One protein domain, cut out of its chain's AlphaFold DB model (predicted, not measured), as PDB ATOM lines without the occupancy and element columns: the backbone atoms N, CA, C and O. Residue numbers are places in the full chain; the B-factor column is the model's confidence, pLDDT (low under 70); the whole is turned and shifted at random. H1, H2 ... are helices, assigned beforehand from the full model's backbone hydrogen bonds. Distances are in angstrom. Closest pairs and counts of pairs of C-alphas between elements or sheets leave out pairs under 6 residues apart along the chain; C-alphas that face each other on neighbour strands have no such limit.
ATOM      1  N   GLY A   2     -35.933  16.183 -22.254       37.91
ATOM      2  CA  GLY A   2     -36.724  17.417 -22.244       37.91
ATOM      3  C   GLY A   2     -38.213  17.077 -22.225       37.91
ATOM      4  O   GLY A   2     -38.613  16.072 -22.808       37.91
ATOM      5  N   LYS A   3     -39.026  17.888 -21.548       34.53
ATOM      6  CA  LYS A   3     -40.486  17.765 -21.596       34.53
ATOM      7  C   LYS A   3     -40.969  18.441 -22.879       34.53
ATOM      8  O   LYS A   3     -40.673  19.618 -23.074       34.53
ATOM      9  N   GLU A   4     -41.671  17.714 -23.748       32.34
ATOM     10  CA  GLU A   4     -42.259  18.304 -24.956       32.34
ATOM     11  C   GLU A   4     -43.206  19.442 -24.559       32.34
ATOM     12  O   GLU A   4     -44.105  19.263 -23.732       32.34
ATOM     13  N   MET A   5     -42.997  20.628 -25.130       35.06
ATOM     14  CA  MET A   5     -43.984  21.699 -25.040       35.06
ATOM     15  C   MET A   5     -44.949  21.540 -26.211       35.06
ATOM     16  O   MET A   5     -44.509  21.472 -27.358       35.06
ATOM     17  N   ASN A   6     -46.257  21.542 -25.929       38.66
ATOM     18  CA  ASN A   6     -47.327  21.217 -26.888       38.66
ATOM     19  C   ASN A   6     -47.294  22.005 -28.218       38.66
ATOM     20  O   ASN A   6     -47.876  21.549 -29.198       38.66
ATOM     21  N   PHE A   7     -46.571  23.128 -28.294       41.44
ATOM     22  CA  PHE A   7     -46.261  23.837 -29.543       41.44
ATOM     23  C   PHE A   7     -45.588  22.969 -30.617       41.44
ATOM     24  O   PHE A   7     -45.795  23.214 -31.799       41.44
ATOM     25  N   GLN A   8     -44.819  21.942 -30.240       47.62
ATOM     26  CA  GLN A   8     -44.172  21.026 -31.195       47.62
ATOM     27  C   GLN A   8     -45.190  20.192 -31.994       47.62
ATOM     28  O   GLN A   8     -44.900  19.777 -33.115       47.62
ATOM     29  N   ASN A   9     -46.395  20.007 -31.445       46.62
ATOM     30  CA  ASN A   9     -47.495  19.273 -32.065       46.62
ATOM     31  C   ASN A   9     -48.551  20.194 -32.711       46.62
ATOM     32  O   ASN A   9     -49.468  19.694 -33.371       46.62
ATOM     33  N   ASP A  10     -48.422  21.525 -32.592       61.66
ATOM     34  CA  ASP A  10     -49.272  22.460 -33.335       61.66
ATOM     35  C   ASP A  10     -48.822  22.560 -34.799       61.66
ATOM     36  O   ASP A  10     -47.972  23.365 -35.198       61.66
ATOM     37  N   LYS A  11     -49.468  21.735 -35.624       62.50
ATOM     38  CA  LYS A  11     -49.303  21.722 -37.081       62.50
ATOM     39  C   LYS A  11     -49.566  23.095 -37.713       62.50
ATOM     40  O   LYS A  11     -48.980  23.385 -38.751       62.50
ATOM     41  N   THR A  12     -50.397  23.940 -37.104       66.12
ATOM     42  CA  THR A  12     -50.767  25.264 -37.628       66.12
ATOM     43  C   THR A  12     -49.591  26.231 -37.541       66.12
ATOM     44  O   THR A  12     -49.146  26.750 -38.567       66.12
ATOM     45  N   SER A  13     -49.025  26.414 -36.342       66.69
ATOM     46  CA  SER A  13     -47.851  27.272 -36.130       66.69
ATOM     47  C   SER A  13     -46.640  26.813 -36.942       66.69
ATOM     48  O   SER A  13     -45.947  27.643 -37.535       66.69
ATOM     49  N   SER A  14     -46.415  25.497 -37.040       70.88
ATOM     50  CA  SER A  14     -45.328  24.936 -37.853       70.88
ATOM     51  C   SER A  14     -45.478  25.286 -39.342       70.88
ATOM     52  O   SER A  14     -44.545  25.804 -39.956       70.88
ATOM     53  N   VAL A  15     -46.681  25.124 -39.908       79.06
ATOM     54  CA  VAL A  15     -46.976  25.442 -41.318       79.06
ATOM     55  C   VAL A  15     -46.852  26.944 -41.621       79.06
ATOM     56  O   VAL A  15     -46.395  27.319 -42.706       79.06
ATOM     57  N   ILE A  16     -47.204  27.821 -40.674       76.88
ATOM     58  CA  ILE A  16     -47.008  29.276 -40.803       76.88
ATOM     59  C   ILE A  16     -45.510  29.615 -40.819       76.88
ATOM     60  O   ILE A  16     -45.046  30.319 -41.720       76.88
ATOM     61  N   PHE A  17     -44.734  29.079 -39.873       75.00
ATOM     62  CA  PHE A  17     -43.286  29.291 -39.795       75.00
ATOM     63  C   PHE A  17     -42.552  28.751 -41.032       75.00
ATOM     64  O   PHE A  17     -41.702  29.437 -41.605       75.00
ATOM     65  N   GLU A  18     -42.898  27.552 -41.502       79.94
ATOM     66  CA  GLU A  18     -42.336  26.978 -42.726       79.94
ATOM     67  C   GLU A  18     -42.697  27.818 -43.964       79.94
ATOM     68  O   GLU A  18     -41.848  28.042 -44.829       79.94
ATOM     69  N   SER A  19     -43.908  28.384 -44.018       82.81
ATOM     70  CA  SER A  19     -44.321  29.291 -45.097       82.81
ATOM     71  C   SER A  19     -43.519  30.597 -45.115       82.81
ATOM     72  O   SER A  19     -43.126  31.041 -46.196       82.81
ATOM     73  N   TYR A  20     -43.210  31.183 -43.952       80.12
ATOM     74  CA  TYR A  20     -42.320  32.348 -43.861       80.12
ATOM     75  C   TYR A  20     -40.889  32.022 -44.313       80.12
ATOM     76  O   TYR A  20     -40.352  32.722 -45.172       80.12
ATOM     77  N   ASN A  21     -40.293  30.931 -43.812       78.69
ATOM     78  CA  ASN A  21     -38.942  30.512 -44.212       78.69
ATOM     79  C   ASN A  21     -38.858  30.156 -45.711       78.69
ATOM     80  O   ASN A  21     -37.880  30.485 -46.380       78.69
ATOM     81  N   SER A  22     -39.892  29.511 -46.261       83.69
ATOM     82  CA  SER A  22     -40.002  29.232 -47.698       83.69
ATOM     83  C   SER A  22     -40.037  30.536 -48.499       83.69
ATOM     84  O   SER A  22     -39.300  30.677 -49.473       83.69
ATOM     85  N   LEU A  23     -40.821  31.533 -48.071       83.62
ATOM     86  CA  LEU A  23     -40.894  32.825 -48.753       83.62
ATOM     87  C   LEU A  23     -39.552  33.581 -48.722       83.62
ATOM     88  O   LEU A  23     -39.118  34.077 -49.764       83.62
ATOM     89  N   THR A  24     -38.853  33.628 -47.581       80.56
ATOM     90  CA  THR A  24     -37.537  34.290 -47.488       80.56
ATOM     91  C   THR A  24     -36.461  33.564 -48.302       80.56
ATOM     92  O   THR A  24     -35.666  34.219 -48.985       80.56
ATOM     93  N   GLU A  25     -36.472  32.226 -48.331       83.19
ATOM     94  CA  GLU A  25     -35.600  31.418 -49.194       83.19
ATOM     95  C   GLU A  25     -35.860  31.695 -50.687       83.19
ATOM     96  O   GLU A  25     -34.921  31.924 -51.453       83.19
ATOM     97  N   LEU A  26     -37.128  31.694 -51.109       85.69
ATOM     98  CA  LEU A  26     -37.531  31.896 -52.504       85.69
ATOM     99  C   LEU A  26     -37.200  33.305 -53.002       85.69
ATOM    100  O   LEU A  26     -36.673  33.447 -54.107       85.69
ATOM    101  N   CYS A  27     -37.442  34.334 -52.185       83.88
ATOM    102  CA  CYS A  27     -37.048  35.705 -52.505       83.88
ATOM    103  C   CYS A  27     -35.521  35.833 -52.625       83.88
ATOM    104  O   CYS A  27     -35.041  36.392 -53.610       83.88
ATOM    105  N   THR A  28     -34.753  35.235 -51.702       82.25
ATOM    106  CA  THR A  28     -33.278  35.205 -51.779       82.25
ATOM    107  C   THR A  28     -32.805  34.525 -53.069       82.25
ATOM    108  O   THR A  28     -31.976  35.075 -53.794       82.25
ATOM    109  N   LYS A  29     -33.372  33.360 -53.415       84.75
ATOM    110  CA  LYS A  29     -33.074  32.654 -54.672       84.75
ATOM    111  C   LYS A  29     -33.392  33.511 -55.894       84.75
ATOM    112  O   LYS A  29     -32.554  33.615 -56.779       84.75
ATOM    113  N   ARG A  30     -34.556  34.170 -55.938       87.38
ATOM    114  CA  ARG A  30     -34.915  35.049 -57.062       87.38
ATOM    115  C   ARG A  30     -33.955  36.234 -57.187       87.38
ATOM    116  O   ARG A  30     -33.547  36.532 -58.302       87.38
ATOM    117  N   MET A  31     -33.558  36.861 -56.077       83.12
ATOM    118  CA  MET A  31     -32.585  37.965 -56.064       83.12
ATOM    119  C   MET A  31     -31.196  37.546 -56.567       83.12
ATOM    120  O   MET A  31     -30.545  38.318 -57.257       83.12
ATOM    121  N   LEU A  32     -30.737  36.335 -56.238       84.38
ATOM    122  CA  LEU A  32     -29.404  35.841 -56.613       84.38
ATOM    123  C   LEU A  32     -29.361  35.115 -57.971       84.38
ATOM    124  O   LEU A  32     -28.298  34.664 -58.393       84.38
ATOM    125  N   SER A  33     -30.493  34.981 -58.662       88.06
ATOM    126  CA  SER A  33     -30.614  34.260 -59.934       88.06
ATOM    127  C   SER A  33     -31.126  35.189 -61.042       88.06
ATOM    128  O   SER A  33     -32.337  35.259 -61.256       88.06
ATOM    129  N   PRO A  34     -30.243  35.872 -61.800       88.69
ATOM    130  CA  PRO A  34     -30.646  36.817 -62.849       88.69
ATOM    131  C   PRO A  34     -31.585  36.225 -63.913       88.69
ATOM    132  O   PRO A  34     -32.454  36.919 -64.435       88.69
ATOM    133  N   TRP A  35     -31.486  34.921 -64.189       90.56
ATOM    134  CA  TRP A  35     -32.387  34.208 -65.107       90.56
ATOM    135  C   TRP A  35     -33.840  34.090 -64.599       90.56
ATOM    136  O   TRP A  35     -34.731  33.764 -65.376       90.56
ATOM    137  N   LEU A  36     -34.101  34.386 -63.319       89.06
ATOM    138  CA  LEU A  36     -35.437  34.476 -62.711       89.06
ATOM    139  C   LEU A  36     -35.956  35.925 -62.603       89.06
ATOM    140  O   LEU A  36     -37.015  36.167 -62.012       89.06
ATOM    141  N   TYR A  37     -35.223  36.905 -63.142       89.44
ATOM    142  CA  TYR A  37     -35.698  38.288 -63.204       89.44
ATOM    143  C   TYR A  37     -36.838  38.452 -64.227       89.44
ATOM    144  O   TYR A  37     -37.847  39.059 -63.857       89.44
ATOM    145  N   PRO A  38     -36.772  37.888 -65.458       92.81
ATOM    146  CA  PRO A  38     -37.886  37.951 -66.400       92.81
ATOM    147  C   PRO A  38     -39.133  37.270 -65.826       92.81
ATOM    148  O   PRO A  38     -39.128  36.068 -65.553       92.81
ATOM    149  N   ASN A  39     -40.218  38.036 -65.662       89.19
ATOM    150  CA  ASN A  39     -41.442  37.552 -65.014       89.19
ATOM    151  C   ASN A  39     -42.004  36.290 -65.683       89.19
ATOM    152  O   ASN A  39     -42.410  35.378 -64.977       89.19
ATOM    153  N   VAL A  40     -41.963  36.188 -67.018       92.12
ATOM    154  CA  VAL A  40     -42.438  35.000 -67.756       92.12
ATOM    155  C   VAL A  40     -41.694  33.732 -67.317       92.12
ATOM    156  O   VAL A  40     -42.324  32.754 -66.926       92.12
ATOM    157  N   ILE A  41     -40.355  33.772 -67.288       90.00
ATOM    158  CA  ILE A  41     -39.522  32.638 -66.850       90.00
ATOM    159  C   ILE A  41     -39.808  32.307 -65.382       90.00
ATOM    160  O   ILE A  41     -39.920  31.135 -65.017       90.00
ATOM    161  N   TYR A  42     -39.972  33.331 -64.538       90.69
ATOM    162  CA  TYR A  42     -40.292  33.120 -63.133       90.69
ATOM    163  C   TYR A  42     -41.659  32.456 -62.938       90.69
ATOM    164  O   TYR A  42     -41.737  31.458 -62.224       90.69
ATOM    165  N   HIS A  43     -42.712  32.937 -63.602       91.25
ATOM    166  CA  HIS A  43     -44.068  32.389 -63.493       91.25
ATOM    167  C   HIS A  43     -44.175  30.945 -64.001       91.25
ATOM    168  O   HIS A  43     -44.915  30.151 -63.424       91.25
ATOM    169  N   CYS A  44     -43.389  30.568 -65.013       90.62
ATOM    170  CA  CYS A  44     -43.287  29.180 -65.476       90.62
ATOM    171  C   CYS A  44     -42.442  28.273 -64.554       90.62
ATOM    172  O   CYS A  44     -42.378  27.063 -64.775       90.62
ATOM    173  N   SER A  45     -41.777  28.816 -63.528       91.88
ATOM    174  CA  SER A  45     -40.884  28.049 -62.653       91.88
ATOM    175  C   SER A  45     -41.609  27.366 -61.483       91.88
ATOM    176  O   SER A  45     -42.552  27.897 -60.890       91.88
ATOM    177  N   LYS A  46     -41.067  26.224 -61.033       90.94
ATOM    178  CA  LYS A  46     -41.482  25.561 -59.778       90.94
ATOM    179  C   LYS A  46     -41.305  26.452 -58.534       90.94
ATOM    180  O   LYS A  46     -41.933  26.206 -57.506       90.94
ATOM    181  N   LEU A  47     -40.459  27.486 -58.608       88.50
ATOM    182  CA  LEU A  47     -40.231  28.432 -57.511       88.50
ATOM    183  C   LEU A  47     -41.427  29.371 -57.325       88.50
ATOM    184  O   LEU A  47     -41.830  29.601 -56.189       88.50
ATOM    185  N   PHE A  48     -42.038  29.850 -58.415       88.12
ATOM    186  CA  PHE A  48     -43.260  30.657 -58.344       88.12
ATOM    187  C   PHE A  48     -44.451  29.845 -57.820       88.12
ATOM    188  O   PHE A  48     -45.204  30.337 -56.985       88.12
ATOM    189  N   GLN A  49     -44.574  28.572 -58.215       88.94
ATOM    190  CA  GLN A  49     -45.597  27.667 -57.670       88.94
ATOM    191  C   GLN A  49     -45.466  27.511 -56.143       88.94
ATOM    192  O   GLN A  49     -46.454  27.672 -55.424       88.94
ATOM    193  N   ARG A  50     -44.243  27.287 -55.632       90.31
ATOM    194  CA  ARG A  50     -43.970  27.269 -54.182       90.31
ATOM    195  C   ARG A  50     -44.246  28.620 -53.515       90.31
ATOM    196  O   ARG A  50     -44.820  28.636 -52.430       90.31
ATOM    197  N   GLN A  51     -43.883  29.742 -54.149       89.50
ATOM    198  CA  GLN A  51     -44.181  31.075 -53.609       89.50
ATOM    199  C   GLN A  51     -45.692  31.250 -53.443       89.50
ATOM    200  O   GLN A  51     -46.144  31.624 -52.366       89.50
ATOM    201  N   GLN A  52     -46.475  30.921 -54.472       88.50
ATOM    202  CA  GLN A  52     -47.928  31.060 -54.447       88.50
ATOM    203  C   GLN A  52     -48.566  30.224 -53.327       88.50
ATOM    204  O   GLN A  52     -49.473  30.707 -52.648       88.50
ATOM    205  N   GLN A  53     -48.070  29.006 -53.087       88.19
ATOM    206  CA  GLN A  53     -48.505  28.154 -51.973       88.19
ATOM    207  C   GLN A  53     -48.222  28.815 -50.613       88.19
ATOM    208  O   GLN A  53     -49.158  29.046 -49.846       88.19
ATOM    209  N   SER A  54     -46.967  29.196 -50.340       86.38
ATOM    210  CA  SER A  54     -46.583  29.848 -49.077       86.38
ATOM    211  C   SER A  54     -47.319  31.180 -48.860       86.38
ATOM    212  O   SER A  54     -47.845  31.424 -47.777       86.38
ATOM    213  N   THR A  55     -47.449  32.020 -49.891       83.75
ATOM    214  CA  THR A  55     -48.202  33.285 -49.818       83.75
ATOM    215  C   THR A  55     -49.693  33.060 -49.553       83.75
ATOM    216  O   THR A  55     -50.300  33.840 -48.822       83.75
ATOM    217  N   THR A  56     -50.296  31.993 -50.091       85.88
ATOM    218  CA  THR A  56     -51.712  31.666 -49.837       85.88
ATOM    219  C   THR A  56     -51.945  31.252 -48.383       85.88
ATOM    220  O   THR A  56     -52.946  31.655 -47.794       85.88
ATOM    221  N   ILE A  57     -51.025  30.485 -47.789       84.62
ATOM    222  CA  ILE A  57     -51.089  30.088 -46.373       84.62
ATOM    223  C   ILE A  57     -50.995  31.322 -45.468       84.62
ATOM    224  O   ILE A  57     -51.862  31.532 -44.621       84.62
ATOM    225  N   LEU A  58     -49.987  32.174 -45.688       78.56
ATOM    226  CA  LEU A  58     -49.781  33.385 -44.886       78.56
ATOM    227  C   LEU A  58     -50.950  34.371 -45.007       78.56
ATOM    228  O   LEU A  58     -51.380  34.935 -44.004       78.56
ATOM    229  N   ARG A  59     -51.513  34.536 -46.211       80.12
ATOM    230  CA  ARG A  59     -52.694  35.383 -46.426       80.12
ATOM    231  C   ARG A  59     -53.896  34.895 -45.619       80.12
ATOM    232  O   ARG A  59     -54.505  35.702 -44.929       80.12
ATOM    233  N   LYS A  60     -54.194  33.590 -45.655       80.94
ATOM    234  CA  LYS A  60     -55.296  32.999 -44.874       80.94
ATOM    235  C   LYS A  60     -55.122  33.221 -43.373       80.94
ATOM    236  O   LYS A  60     -56.092  33.546 -42.702       80.94
ATOM    237  N   PHE A  61     -53.897  33.100 -42.862       78.62
ATOM    238  CA  PHE A  61     -53.597  33.377 -41.457       78.62
ATOM    239  C   PHE A  61     -53.860  34.846 -41.081       78.62
ATOM    240  O   PHE A  61     -54.516  35.116 -40.078       78.62
ATOM    241  N   VAL A  62     -53.421  35.809 -41.901       71.75
ATOM    242  CA  VAL A  62     -53.712  37.235 -41.649       71.75
ATOM    243  C   VAL A  62     -55.209  37.536 -41.789       71.75
ATOM    244  O   VAL A  62     -55.759  38.278 -40.979       71.75
ATOM    245  N   GLU A  63     -55.901  36.930 -42.757       75.31
ATOM    246  CA  GLU A  63     -57.361  37.034 -42.901       75.31
ATOM    247  C   GLU A  63     -58.099  36.508 -41.657       75.31
ATOM    248  O   GLU A  63     -59.018  37.176 -41.181       75.31
ATOM    249  N   GLN A  64     -57.662  35.383 -41.075       73.81
ATOM    250  CA  GLN A  64     -58.192  34.853 -39.811       73.81
ATOM    251  C   GLN A  64     -57.959  35.819 -38.640       73.81
ATOM    252  O   GLN A  64     -58.917  36.176 -37.956       73.81
ATOM    253  N   LEU A  65     -56.734  36.325 -38.453       69.38
ATOM    254  CA  LEU A  65     -56.427  37.302 -37.396       69.38
ATOM    255  C   LEU A  65     -57.270  38.586 -37.514       69.38
ATOM    256  O   LEU A  65     -57.725  39.134 -36.507       69.38
ATOM    257  N   LEU A  66     -57.502  39.068 -38.740       66.62
ATOM    258  CA  LEU A  66     -58.352  40.234 -38.994       66.62
ATOM    259  C   LEU A  66     -59.830  39.945 -38.674       66.62
ATOM    260  O   LEU A  66     -60.488  40.786 -38.059       66.62
ATOM    261  N   GLN A  67     -60.343  38.766 -39.038       71.75
ATOM    262  CA  GLN A  67     -61.714  38.337 -38.724       71.75
ATOM    263  C   GLN A  67     -61.933  38.160 -37.214       71.75
ATOM    264  O   GLN A  67     -62.926  38.652 -36.670       71.75
ATOM    265  N   GLU A  68     -60.997  37.522 -36.512       67.44
ATOM    266  CA  GLU A  68     -61.028  37.385 -35.051       67.44
ATOM    267  C   GLU A  68     -60.995  38.755 -34.367       67.44
ATOM    268  O   GLU A  68     -61.806  39.023 -33.478       67.44
ATOM    269  N   GLY A  69     -60.125  39.662 -34.826       63.16
ATOM    270  CA  GLY A  69     -60.065  41.041 -34.341       63.16
ATOM    271  C   GLY A  69     -61.389  41.792 -34.518       63.16
ATOM    272  O   GLY A  69     -61.863  42.436 -33.579       63.16
ATOM    273  N   GLN A  70     -62.033  41.671 -35.684       65.56
ATOM    274  CA  GLN A  70     -63.353  42.258 -35.946       65.56
ATOM    275  C   GLN A  70     -64.445  41.651 -35.054       65.56
ATOM    276  O   GLN A  70     -65.230  42.391 -34.462       65.56
ATOM    277  N   THR A  71     -64.455  40.327 -34.889       66.31
ATOM    278  CA  THR A  71     -65.425  39.616 -34.040       66.31
ATOM    279  C   THR A  71     -65.277  40.019 -32.573       66.31
ATOM    280  O   THR A  71     -66.266  40.327 -31.909       66.31
ATOM    281  N   GLN A  72     -64.045  40.108 -32.063       64.50
ATOM    282  CA  GLN A  72     -63.783  40.583 -30.704       64.50
ATOM    283  C   GLN A  72     -64.199  42.044 -30.503       64.50
ATOM    284  O   GLN A  72     -64.673  42.397 -29.421       64.50
ATOM    285  N   LEU A  73     -64.023  42.905 -31.512       58.06
ATOM    286  CA  LEU A  73     -64.482  44.294 -31.462       58.06
ATOM    287  C   LEU A  73     -66.012  44.375 -31.448       58.06
ATOM    288  O   LEU A  73     -66.552  45.076 -30.594       58.06
ATOM    289  N   GLN A  74     -66.709  43.613 -32.296       65.88
ATOM    290  CA  GLN A  74     -68.174  43.533 -32.283       65.88
ATOM    291  C   GLN A  74     -68.704  42.980 -30.956       65.88
ATOM    292  O   GLN A  74     -69.580  43.593 -30.356       65.88
ATOM    293  N   GLN A  75     -68.138  41.894 -30.423       65.00
ATOM    294  CA  GLN A  75     -68.534  41.352 -29.117       65.00
ATOM    295  C   GLN A  75     -68.286  42.340 -27.965       65.00
ATOM    296  O   GLN A  75     -69.088  42.412 -27.035       65.00
ATOM    297  N   LYS A  76     -67.202  43.127 -28.014       62.25
ATOM    298  CA  LYS A  76     -66.938  44.193 -27.031       62.25
ATOM    299  C   LYS A  76     -67.890  45.381 -27.194       62.25
ATOM    300  O   LYS A  76     -68.282  45.958 -26.187       62.25
ATOM    301  N   GLN A  77     -68.290  45.726 -28.419       62.09
ATOM    302  CA  GLN A  77     -69.306  46.751 -28.686       62.09
ATOM    303  C   GLN A  77     -70.698  46.305 -28.229       62.09
ATOM    304  O   GLN A  77     -71.380  47.084 -27.576       62.09
ATOM    305  N   LYS A 156     -54.534  55.025 -28.036       44.50
ATOM    306  CA  LYS A 156     -53.429  55.174 -29.007       44.50
ATOM    307  C   LYS A 156     -53.517  54.177 -30.177       44.50
ATOM    308  O   LYS A 156     -53.322  54.577 -31.324       44.50
ATOM    309  N   ALA A 157     -53.916  52.924 -29.936       48.53
ATOM    310  CA  ALA A 157     -54.173  51.951 -31.009       48.53
ATOM    311  C   ALA A 157     -55.417  52.328 -31.839       48.53
ATOM    312  O   ALA A 157     -55.397  52.279 -33.070       48.53
ATOM    313  N   VAL A 158     -56.474  52.799 -31.167       47.50
ATOM    314  CA  VAL A 158     -57.669  53.358 -31.819       47.50
ATOM    315  C   VAL A 158     -57.319  54.598 -32.657       47.50
ATOM    316  O   VAL A 158     -57.898  54.787 -33.721       47.50
ATOM    317  N   SER A 159     -56.343  55.411 -32.238       57.03
ATOM    318  CA  SER A 159     -55.849  56.573 -32.991       57.03
ATOM    319  C   SER A 159     -55.149  56.181 -34.299       57.03
ATOM    320  O   SER A 159     -55.423  56.791 -35.331       57.03
ATOM    321  N   PHE A 160     -54.321  55.127 -34.311       64.81
ATOM    322  CA  PHE A 160     -53.711  54.631 -35.555       64.81
ATOM    323  C   PHE A 160     -54.767  54.138 -36.554       64.81
ATOM    324  O   PHE A 160     -54.766  54.567 -37.706       64.81
ATOM    325  N   ILE A 161     -55.710  53.304 -36.103       67.38
ATOM    326  CA  ILE A 161     -56.787  52.787 -36.964       67.38
ATOM    327  C   ILE A 161     -57.656  53.941 -37.488       67.38
ATOM    328  O   ILE A 161     -57.931  53.995 -38.682       67.38
ATOM    329  N   LYS A 162     -58.018  54.916 -36.641       63.81
ATOM    330  CA  LYS A 162     -58.749  56.123 -37.070       63.81
ATOM    331  C   LYS A 162     -57.976  56.963 -38.090       63.81
ATOM    332  O   LYS A 162     -58.590  57.467 -39.023       63.81
ATOM    333  N   LYS A 163     -56.651  57.098 -37.956       73.12
ATOM    334  CA  LYS A 163     -55.818  57.774 -38.967       73.12
ATOM    335  C   LYS A 163     -55.845  57.027 -40.303       73.12
ATOM    336  O   LYS A 163     -56.042  57.668 -41.326       73.12
ATOM    337  N   MET A 164     -55.708  55.699 -40.298       70.50
ATOM    338  CA  MET A 164     -55.805  54.892 -41.524       70.50
ATOM    339  C   MET A 164     -57.190  54.996 -42.179       70.50
ATOM    340  O   MET A 164     -57.268  55.194 -43.386       70.50
ATOM    341  N   LEU A 165     -58.273  54.940 -41.393       70.81
ATOM    342  CA  LEU A 165     -59.641  55.136 -41.888       70.81
ATOM    343  C   LEU A 165     -59.830  56.518 -42.533       70.81
ATOM    344  O   LEU A 165     -60.346  56.591 -43.641       70.81
ATOM    345  N   ASN A 166     -59.327  57.586 -41.910       75.19
ATOM    346  CA  ASN A 166     -59.367  58.937 -42.478       75.19
ATOM    347  C   ASN A 166     -58.607  59.019 -43.823       75.19
ATOM    348  O   ASN A 166     -59.109  59.581 -44.789       75.19
ATOM    349  N   TYR A 167     -57.437  58.380 -43.952       80.38
ATOM    350  CA  TYR A 167     -56.731  58.316 -45.244       80.38
ATOM    351  C   TYR A 167     -57.492  57.536 -46.331       80.38
ATOM    352  O   TYR A 167     -57.361  57.871 -47.512       80.38
ATOM    353  N   ILE A 168     -58.299  56.537 -45.957       76.12
ATOM    354  CA  ILE A 168     -59.206  55.839 -46.880       76.12
ATOM    355  C   ILE A 168     -60.377  56.754 -47.276       76.12
ATOM    356  O   ILE A 168     -60.677  56.880 -48.460       76.12
ATOM    357  N   GLU A 169     -61.002  57.442 -46.315       75.75
ATOM    358  CA  GLU A 169     -62.095  58.404 -46.554       75.75
ATOM    359  C   GLU A 169     -61.659  59.575 -47.454       75.75
ATOM    360  O   GLU A 169     -62.428  60.039 -48.296       75.75
ATOM    361  N   LEU A 170     -60.398  60.005 -47.346       85.31
ATOM    362  CA  LEU A 170     -59.774  61.017 -48.207       85.31
ATOM    363  C   LEU A 170     -59.308  60.479 -49.578       85.31
ATOM    364  O   LEU A 170     -58.672  61.221 -50.328       85.31
ATOM    365  N   ASN A 171     -59.589  59.213 -49.916       79.31
ATOM    366  CA  ASN A 171     -59.117  58.518 -51.126       79.31
ATOM    367  C   ASN A 171     -57.583  58.559 -51.329       79.31
ATOM    368  O   ASN A 171     -57.099  58.496 -52.459       79.31
ATOM    369  N   GLN A 172     -56.803  58.664 -50.245       83.25
ATOM    370  CA  GLN A 172     -55.333  58.660 -50.298       83.25
ATOM    371  C   GLN A 172     -54.743  57.246 -50.208       83.25
ATOM    372  O   GLN A 172     -53.617  57.031 -50.652       83.25
ATOM    373  N   LEU A 173     -55.495  56.290 -49.654       82.56
ATOM    374  CA  LEU A 173     -55.145  54.870 -49.578       82.56
ATOM    375  C   LEU A 173     -56.361  54.009 -49.923       82.56
ATOM    376  O   LEU A 173     -57.476  54.300 -49.490       82.56
ATOM    377  N   THR A 174     -56.156  52.909 -50.644       83.88
ATOM    378  CA  THR A 174     -57.191  51.889 -50.830       83.88
ATOM    379  C   THR A 174     -57.142  50.843 -49.714       83.88
ATOM    380  O   THR A 174     -56.119  50.623 -49.063       83.88
TER     381      THR A 174
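What this domain is: This is residues 2 to 77 and 156 to 174 of the 442 residues of an uncharacterized protein of Glossina brevipalpis (UniProt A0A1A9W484). Two long helices, H2 and H4, cross at a steep angle, the mid-part of H2 packing on the first half of H4, and the short helix H3 sits in the turn that joins them. The short helix H1 sticks out beyond the start of H2, residues 62 to 77 of H4 run on free, and H5, after a cut, touches no helix. The printed part has 95 residues with five named helices, H1 to H5 along the chain, and no named strand: all helix. It is flat, 51 by 51 by 20 A, and only just extended, close to loose, with a radius of gyration of the C-alphas of 19.1 A.

How they stand to each other: H1, residues 6 to 9, is close to but not clearly touching H2, residues 11 to 32; their closest C-alphas, of Phe 7 and Ser 13, are 7.6 A apart. H2, with residues 16 to 26 alone, touches residues 47 to 61 of H4, residues 46 to 77. Their closest C-alphas, of Ser 19 and Ser 54, are 4.6 A apart, at a steep tilt of 47 degrees, opposite ways. H3, residues 39 to 43, is close to but not clearly touching H4, the closest C-alphas being those of Tyr 42 and Phe 48, 6.1 A apart. H2 and H3 are only just apart, at 8.3 A. H5, residues 156 to 169, is apart from H4. Every O i to N i+4 pair is within hydrogen-bond range in H2, H3, H4 and H5; H1 is too short for one.

Where its parts are: C-alpha 6 begins H1 at (-47.327, 21.217, -26.888). H2 is 31.3 A long, H4 46.8 A and H5 19.8 A. C-alpha 46 begins H4 at (-41.482, 25.561, -59.778), and C-alpha 169 ends H5 at (-62.095, 58.404, -46.554).

The domain as a whole: The C-alphas farthest apart, of Gly 2 and Leu 170, are 55.7 A apart. Residues 78 to 155 are not printed; C-alphas 77 and 156 are 18.0 A apart across the cut. Of the links printed whole, none is long. Confidence is under 70 at residues 2 to 13, 65 to 66, 68 to 77 and 156 to 162.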